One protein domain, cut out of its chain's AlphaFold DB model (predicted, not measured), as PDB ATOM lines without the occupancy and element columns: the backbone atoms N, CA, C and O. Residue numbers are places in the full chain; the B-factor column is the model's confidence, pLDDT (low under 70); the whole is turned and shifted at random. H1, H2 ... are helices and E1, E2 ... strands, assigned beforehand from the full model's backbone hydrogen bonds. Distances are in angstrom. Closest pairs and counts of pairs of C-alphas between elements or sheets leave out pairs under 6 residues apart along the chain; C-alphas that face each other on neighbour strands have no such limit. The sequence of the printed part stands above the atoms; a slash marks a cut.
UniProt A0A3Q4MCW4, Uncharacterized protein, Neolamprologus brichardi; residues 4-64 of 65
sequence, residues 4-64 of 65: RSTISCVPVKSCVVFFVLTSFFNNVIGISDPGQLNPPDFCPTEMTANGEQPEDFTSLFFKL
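What this domain is: This is residues 4 to 64 of the 65 residues of an uncharacterized protein of Neolamprologus brichardi (UniProt A0A3Q4MCW4). Little regular structure: a two-stranded hairpin, E1 and E2, makes one end of an open chain, and beyond it two short helices, H1 and H2, stand apart, joined by a long loop that runs out and folds back. The printed part has 61 residues, with named elements in the order E1, E2, H1, H2. The sheet, E1 - E2, is antiparallel; the class is mixed, with only 18 residues in named elements. The whole is extended, radius of gyration of the C-alphas 16.7 A, spanning 44 by 31 by 26 A.

Where its parts are: E1, residues 11 to 16, measures 13.6 A from C-alpha 11 at (46.791, -118.613, 106.391). E2 is residues 20 to 23, 9.9 A. H1 is residues 34 to 37, 5.9 A; H2 is residues 59 to 62, 5.1 A, ending at C-alpha 62 at (65.858, -115.216, 86.349).

How they stand to each other: E1 and E2 form a hairpin, directions at 176 degrees; N 14 and O 22 are 2.9 A apart, within hydrogen-bond range. H1 and H2 are apart, and each is apart from E1. Both are too short for an O i to N i+4 pair; each has its one O i to N i+3 pair within range.

The domain as a whole: The C-alphas of Ile 7 and Gly 51, the farthest apart, are 46.5 A apart. The printed part has no cut. H1 to H2 is a long link. Residues 43 to 64 are under pLDDT 70.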
ATOM      1  N   ARG A   4      46.812-120.661 111.270       66.12
ATOM      2  CA  ARG A   4      46.562-121.294 109.965       66.12
ATOM      3  C   ARG A   4      45.374-122.250 110.087       66.12
ATOM      4  O   ARG A   4      45.090-122.728 111.185       66.12
ATOM      5  N   SER A   5      44.697-122.529 108.976       70.81
ATOM      6  CA  SER A   5      43.704-123.606 108.941       70.81
ATOM      7  C   SER A   5      44.402-124.961 109.135       70.81
ATOM      8  O   SER A   5      45.526-125.163 108.676       70.81
ATOM      9  N   THR A   6      43.763-125.874 109.870       71.62
ATOM     10  CA  THR A   6      44.315-127.196 110.221       71.62
ATOM     11  C   THR A   6      44.107-128.241 109.127       71.62
ATOM     12  O   THR A   6      44.818-129.238 109.100       71.62
ATOM     13  N   ILE A   7      43.142-128.019 108.231       76.62
ATOM     14  CA  ILE A   7      42.784-128.951 107.147       76.62
ATOM     15  C   ILE A   7      43.701-128.747 105.939       76.62
ATOM     16  O   ILE A   7      44.157-129.693 105.306       76.62
ATOM     17  N   SER A   8      44.004-127.486 105.662       67.44
ATOM     18  CA  SER A   8      44.886-127.042 104.596       67.44
ATOM     19  C   SER A   8      45.713-125.937 105.225       67.44
ATOM     20  O   SER A   8      45.116-125.040 105.812       67.44
ATOM     21  N   CYS A   9      47.044-125.971 105.131       80.44
ATOM     22  CA  CYS A   9      47.975-125.005 105.748       80.44
ATOM     23  C   CYS A   9      47.874-123.560 105.192       80.44
ATOM     24  O   CYS A   9      48.872-122.849 105.084       80.44
ATOM     25  N   VAL A  10      46.670-123.124 104.838       84.88
ATOM     26  CA  VAL A  10      46.283-121.817 104.335       84.88
ATOM     27  C   VAL A  10      46.238-120.828 105.505       84.88
ATOM     28  O   VAL A  10      45.662-121.136 106.560       84.88
ATOM     29  N   PRO A  11      46.844-119.639 105.361       83.19
ATOM     30  CA  PRO A  11      46.791-118.613 106.391       83.19
ATOM     31  C   PRO A  11      45.359-118.092 106.562       83.19
ATOM     32  O   PRO A  11      44.680-117.779 105.587       83.19
ATOM     33  N   VAL A  12      44.910-117.979 107.814       85.69
ATOM     34  CA  VAL A  12      43.623-117.346 108.161       85.69
ATOM     35  C   VAL A  12      43.877-115.995 108.824       85.69
ATOM     36  O   VAL A  12      43.197-115.016 108.523       85.69
ATOM     37  N   LYS A  13      44.888-115.919 109.704       83.19
ATOM     38  CA  LYS A  13      45.308-114.684 110.377       83.19
ATOM     39  C   LYS A  13      46.822-114.633 110.554       83.19
ATOM     40  O   LYS A  13      47.423-115.628 110.960       83.19
ATOM     41  N   SER A  14      47.404-113.461 110.312       81.25
ATOM     42  CA  SER A  14      48.788-113.134 110.658       81.25
ATOM     43  C   SER A  14      48.812-112.017 111.697       81.25
ATOM     44  O   SER A  14      48.056-111.051 111.588       81.25
ATOM     45  N   CYS A  15      49.675-112.158 112.700       77.06
ATOM     46  CA  CYS A  15      49.902-111.151 113.731       77.06
ATOM     47  C   CYS A  15      51.387-110.796 113.744       77.06
ATOM     48  O   CYS A  15      52.222-111.675 113.964       77.06
ATOM     49  N   VAL A  16      51.708-109.522 113.542       78.12
ATOM     50  CA  VAL A  16      53.076-109.006 113.678       78.12
ATOM     51  C   VAL A  16      53.212-108.325 115.041       78.12
ATOM     52  O   VAL A  16      52.268-107.705 115.522       78.12
ATOM     53  N   VAL A  17      54.386-108.464 115.669       74.88
ATOM     54  CA  VAL A  17      54.712-108.031 117.048       74.88
ATOM     55  C   VAL A  17      54.306-106.576 117.345       74.88
ATOM     56  O   VAL A  17      53.925-106.264 118.468       74.88
ATOM     57  N   PHE A  18      54.288-105.709 116.331       65.31
ATOM     58  CA  PHE A  18      53.723-104.360 116.391       65.31
ATOM     59  C   PHE A  18      52.269-104.339 115.893       65.31
ATOM     60  O   PHE A  18      52.018-103.865 114.798       65.31
ATOM     61  N   PHE A  19      51.331-104.893 116.671       69.44
ATOM     62  CA  PHE A  19      49.856-104.763 116.583       69.44
ATOM     63  C   PHE A  19      49.154-104.763 115.205       69.44
ATOM     64  O   PHE A  19      47.976-104.422 115.125       69.44
ATOM     65  N   VAL A  20      49.804-105.185 114.124       80.62
ATOM     66  CA  VAL A  20      49.143-105.373 112.834       80.62
ATOM     67  C   VAL A  20      48.533-106.765 112.837       80.62
ATOM     68  O   VAL A  20      49.239-107.777 112.910       80.62
ATOM     69  N   LEU A  21      47.202-106.800 112.784       81.81
ATOM     70  CA  LEU A  21      46.423-108.018 112.633       81.81
ATOM     71  C   LEU A  21      45.840-108.045 111.224       81.81
ATOM     72  O   LEU A  21      44.969-107.246 110.884       81.81
ATOM     73  N   THR A  22      46.302-108.997 110.422       80.81
ATOM     74  CA  THR A  22      45.858-109.182 109.038       80.81
ATOM     75  C   THR A  22      45.025-110.451 108.948       80.81
ATOM     76  O   THR A  22      45.480-111.523 109.354       80.81
ATOM     77  N   SER A  23      43.802-110.341 108.423       88.38
ATOM     78  CA  SER A  23      42.914-111.486 108.176       88.38
ATOM     79  C   SER A  23      42.830-111.777 106.681       88.38
ATOM     80  O   SER A  23      42.728-110.850 105.882       88.38
ATOM     81  N   PHE A  24      42.858-113.059 106.321       87.31
ATOM     82  CA  PHE A  24      42.847-113.526 104.935       87.31
ATOM     83  C   PHE A  24      41.555-114.294 104.646       87.31
ATOM     84  O   PHE A  24      41.172-115.183 105.409       87.31
ATOM     85  N   PHE A  25      40.905-113.972 103.528       90.50
ATOM     86  CA  PHE A  25      39.664-114.599 103.069       90.50
ATOM     87  C   PHE A  25      39.771-114.906 101.572       90.50
ATOM     88  O   PHE A  25      40.499-114.218 100.864       90.50
ATOM     89  N   ASN A  26      39.043-115.919 101.093       88.94
ATOM     90  CA  ASN A  26      39.010-116.317  99.676       88.94
ATOM     91  C   ASN A  26      40.396-116.592  99.064       88.94
ATOM     92  O   ASN A  26      40.664-116.230  97.923       88.94
ATOM     93  N   ASN A  27      41.284-117.234  99.828       82.62
ATOM     94  CA  ASN A  27      42.595-117.632  99.324       82.62
ATOM     95  C   ASN A  27      42.441-118.596  98.136       82.62
ATOM     96  O   ASN A  27      41.768-119.622  98.252       82.62
ATOM     97  N   VAL A  28      43.109-118.285  97.026       88.19
ATOM     98  CA  VAL A  28      43.228-119.149  95.845       88.19
ATOM     99  C   VAL A  28      44.667-119.657  95.770       88.19
ATOM    100  O   VAL A  28      45.601-118.935  96.115       88.19
ATOM    101  N   ILE A  29      44.854-120.920  95.381       85.38
ATOM    102  CA  ILE A  29      46.191-121.499  95.213       85.38
ATOM    103  C   ILE A  29      46.740-121.061  93.854       85.38
ATOM    104  O   ILE A  29      46.139-121.356  92.825       85.38
ATOM    105  N   GLY A  30      47.903-120.411  93.867       84.94
ATOM    106  CA  GLY A  30      48.541-119.885  92.661       84.94
ATOM    107  C   GLY A  30      47.997-118.520  92.239       84.94
ATOM    108  O   GLY A  30      47.202-117.900  92.943       84.94
ATOM    109  N   ILE A  31      48.470-118.041  91.091       86.00
ATOM    110  CA  ILE A  31      48.091-116.756  90.499       86.00
ATOM    111  C   ILE A  31      47.603-117.045  89.082       86.00
ATOM    112  O   ILE A  31      48.327-117.661  88.303       86.00
ATOM    113  N   SER A  32      46.374-116.636  88.767       89.75
ATOM    114  CA  SER A  32      45.761-116.912  87.461       89.75
ATOM    115  C   SER A  32      46.343-116.050  86.342       89.75
ATOM    116  O   SER A  32      46.516-116.538  85.231       89.75
ATOM    117  N   ASP A  33      46.640-114.783  86.637       88.19
ATOM    118  CA  ASP A  33      47.225-113.824  85.700       88.19
ATOM    119  C   ASP A  33      48.513-113.226  86.298       88.19
ATOM    120  O   ASP A  33      48.442-112.322  87.137       88.19
ATOM    121  N   PRO A  34      49.696-113.735  85.911       84.12
ATOM    122  CA  PRO A  34      50.979-113.233  86.396       84.12
ATOM    123  C   PRO A  34      51.240-111.758  86.064       84.12
ATOM    124  O   PRO A  34      51.996-111.114  86.789       84.12
ATOM    125  N   GLY A  35      50.607-111.208  85.017       83.38
ATOM    126  CA  GLY A  35      50.780-109.809  84.610       83.38
ATOM    127  C   GLY A  35      50.286-108.805  85.654       83.38
ATOM    128  O   GLY A  35      50.719-107.657  85.650       83.38
ATOM    129  N   GLN A  36      49.454-109.239  86.609       83.38
ATOM    130  CA  GLN A  36      49.029-108.424  87.755       83.38
ATOM    131  C   GLN A  36      50.168-108.066  88.718       83.38
ATOM    132  O   GLN A  36      49.995-107.202  89.576       83.38
ATOM    133  N   LEU A  37      51.312-108.746  88.613       81.88
ATOM    134  CA  LEU A  37      52.502-108.457  89.412       81.88
ATOM    135  C   LEU A  37      53.372-107.371  88.774       81.88
ATOM    136  O   LEU A  37      54.294-106.877  89.423       81.88
ATOM    137  N   ASN A  38      53.070-106.981  87.534       80.75
ATOM    138  CA  ASN A  38      53.775-105.906  86.865       80.75
ATOM    139  C   ASN A  38      53.310-104.562  87.437       80.75
ATOM    140  O   ASN A  38      52.118-104.374  87.708       80.75
ATOM    141  N   PRO A  39      54.235-103.615  87.649       78.12
ATOM    142  CA  PRO A  39      53.877-102.299  88.149       78.12
ATOM    143  C   PRO A  39      52.907-101.597  87.180       78.12
ATOM    144  O   PRO A  39      53.048-101.737  85.964       78.12
ATOM    145  N   PRO A  40      51.929-100.829  87.691       78.50
ATOM    146  CA  PRO A  40      51.041-100.044  86.841       78.50
ATOM    147  C   PRO A  40      51.815 -98.919  86.139       78.50
ATOM    148  O   PRO A  40      52.791 -98.407  86.685       78.50
ATOM    149  N   ASP A  41      51.318 -98.448  84.992       74.00
ATOM    150  CA  ASP A  41      51.959 -97.384  84.192       74.00
ATOM    151  C   ASP A  41      52.162 -96.061  84.954       74.00
ATOM    152  O   ASP A  41      52.996 -95.237  84.588       74.00
ATOM    153  N   PHE A  42      51.394 -95.840  86.026       72.56
ATOM    154  CA  PHE A  42      51.508 -94.661  86.891       72.56
ATOM    155  C   PHE A  42      52.590 -94.803  87.978       72.56
ATOM    156  O   PHE A  42      52.761 -93.906  88.802       72.56
ATOM    157  N   CYS A  43      53.320 -95.919  88.026       64.75
ATOM    158  CA  CYS A  43      54.446 -96.051  88.937       64.75
ATOM    159  C   CYS A  43      55.581 -95.147  88.424       64.75
ATOM    160  O   CYS A  43      56.083 -95.387  87.324       64.75
ATOM    161  N   PRO A  44      55.985 -94.091  89.156       64.62
ATOM    162  CA  PRO A  44      57.092 -93.263  88.712       64.62
ATOM    163  C   PRO A  44      58.336 -94.147  88.605       64.62
ATOM    164  O   PRO A  44      58.764 -94.752  89.588       64.62
ATOM    165  N   THR A  45      58.943 -94.187  87.418       60.31
ATOM    166  CA  THR A  45      60.213 -94.890  87.171       60.31
ATOM    167  C   THR A  45      61.326 -94.405  88.113       60.31
ATOM    168  O   THR A  45      62.333 -95.073  88.278       60.31
ATOM    169  N   GLU A  46      61.133 -93.270  88.788       57.00
ATOM    170  CA  GLU A  46      62.064 -92.657  89.737       57.00
ATOM    171  C   GLU A  46      62.014 -93.223  91.168       57.00
ATOM    172  O   GLU A  46      62.630 -92.667  92.074       57.00
ATOM    173  N   MET A  47      61.365 -94.371  91.398       52.09
ATOM    174  CA  MET A  47      61.704 -95.220  92.553       52.09
ATOM    175  C   MET A  47      62.999 -96.022  92.331       52.09
ATOM    176  O   MET A  47      63.268 -96.992  93.031       52.09
ATOM    177  N   THR A  48      63.858 -95.614  91.398       53.09
ATOM    178  CA  THR A  48      65.263 -96.004  91.429       53.09
ATOM    179  C   THR A  48      65.944 -95.305  92.599       53.09
ATOM    180  O   THR A  48      66.506 -94.217  92.454       53.09
ATOM    181  N   ALA A  49      65.934 -95.930  93.772       52.31
ATOM    182  CA  ALA A  49      66.991 -95.677  94.735       52.31
ATOM    183  C   ALA A  49      68.316 -96.063  94.047       52.31
ATOM    184  O   ALA A  49      68.694 -97.224  94.045       52.31
ATOM    185  N   ASN A  50      68.997 -95.093  93.424       53.03
ATOM    186  CA  ASN A  50      70.309 -95.224  92.767       53.03
ATOM    187  C   ASN A  50      70.356 -95.764  91.316       53.03
ATOM    188  O   ASN A  50      71.286 -96.480  90.965       53.03
ATOM    189  N   GLY A  51      69.427 -95.373  90.437       53.25
ATOM    190  CA  GLY A  51      69.600 -95.537  88.978       53.25
ATOM    191  C   GLY A  51      69.565 -96.971  88.421       53.25
ATOM    192  O   GLY A  51      70.113 -97.209  87.346       53.25
ATOM    193  N   GLU A  52      68.945 -97.927  89.120       57.62
ATOM    194  CA  GLU A  52      68.776 -99.301  88.622       57.62
ATOM    195  C   GLU A  52      67.666 -99.401  87.561       57.62
ATOM    196  O   GLU A  52      66.605 -98.807  87.688       57.62
ATOM    197  N   GLN A  53      67.899-100.145  86.480       57.88
ATOM    198  CA  GLN A  53      66.939-100.270  85.378       57.88
ATOM    199  C   GLN A  53      65.613-100.891  85.869       57.88
ATOM    200  O   GLN A  53      65.670-101.834  86.659       57.88
ATOM    201  N   PRO A  54      64.428-100.404  85.434       55.00
ATOM    202  CA  PRO A  54      63.152-100.973  85.854       55.00
ATOM    203  C   PRO A  54      63.087-102.439  85.439       55.00
ATOM    204  O   PRO A  54      63.115-102.774  84.254       55.00
ATOM    205  N   GLU A  55      63.044-103.309  86.435       61.09
ATOM    206  CA  GLU A  55      62.999-104.741  86.219       61.09
ATOM    207  C   GLU A  55      61.557-105.221  86.255       61.09
ATOM    208  O   GLU A  55      60.822-104.964  87.208       61.09
ATOM    209  N   ASP A  56      61.156-105.919  85.196       63.16
ATOM    210  CA  ASP A  56      59.904-106.662  85.181       63.16
ATOM    211  C   ASP A  56      59.926-107.742  86.274       63.16
ATOM    212  O   ASP A  56      60.991-108.273  86.608       63.16
ATOM    213  N   PHE A  57      58.760-108.101  86.822       62.81
ATOM    214  CA  PHE A  57      58.657-109.055  87.937       62.81
ATOM    215  C   PHE A  57      59.372-110.380  87.631       62.81
ATOM    216  O   PHE A  57      59.968-111.001  88.512       62.81
ATOM    217  N   THR A  58      59.371-110.786  86.360       64.19
ATOM    218  CA  THR A  58      60.053-111.989  85.876       64.19
ATOM    219  C   THR A  58      61.575-111.947  86.059       64.19
ATOM    220  O   THR A  58      62.186-112.980  86.343       64.19
ATOM    221  N   SER A  59      62.199-110.768  85.998       65.94
ATOM    222  CA  SER A  59      63.645-110.589  86.177       65.94
ATOM    223  C   SER A  59      64.131-111.021  87.567       65.94
ATOM    224  O   SER A  59      65.210-111.602  87.697       65.94
ATOM    225  N   LEU A  60      63.304-110.847  88.608       64.50
ATOM    226  CA  LEU A  60      63.627-111.269  89.980       64.50
ATOM    227  C   LEU A  60      63.848-112.784  90.104       64.50
ATOM    228  O   LEU A  60      64.590-113.228  90.979       64.50
ATOM    229  N   PHE A  61      63.226-113.581  89.232       64.75
ATOM    230  CA  PHE A  61      63.341-115.042  89.249       64.75
ATOM    231  C   PHE A  61      64.486-115.541  88.370       64.75
ATOM    232  O   PHE A  61      65.115-116.543  88.703       64.75
ATOM    233  N   PHE A  62      64.790-114.835  87.278       63.62
ATOM    234  CA  PHE A  62      65.858-115.216  86.349       63.62
ATOM    235  C   PHE A  62      67.248-114.705  86.759       63.62
ATOM    236  O   PHE A  62      68.247-115.226  86.276       63.62
ATOM    237  N   LYS A  63      67.336-113.746  87.691       59.44
ATOM    238  CA  LYS A  63      68.607-113.278  88.275       59.44
ATOM    239  C   LYS A  63      69.265-114.238  89.272       59.44
ATOM    240  O   LYS A  63      70.393-113.992  89.685       59.44
ATOM    241  N   LEU A  64      68.574-115.297  89.693       50.25
ATOM    242  CA  LEU A  64      69.068-116.272  90.677       50.25
ATOM    243  C   LEU A  64      69.757-117.502  90.043       50.25
ATOM    244  O   LEU A  64      69.868-118.538  90.702       50.25
TER     245      LEU A  64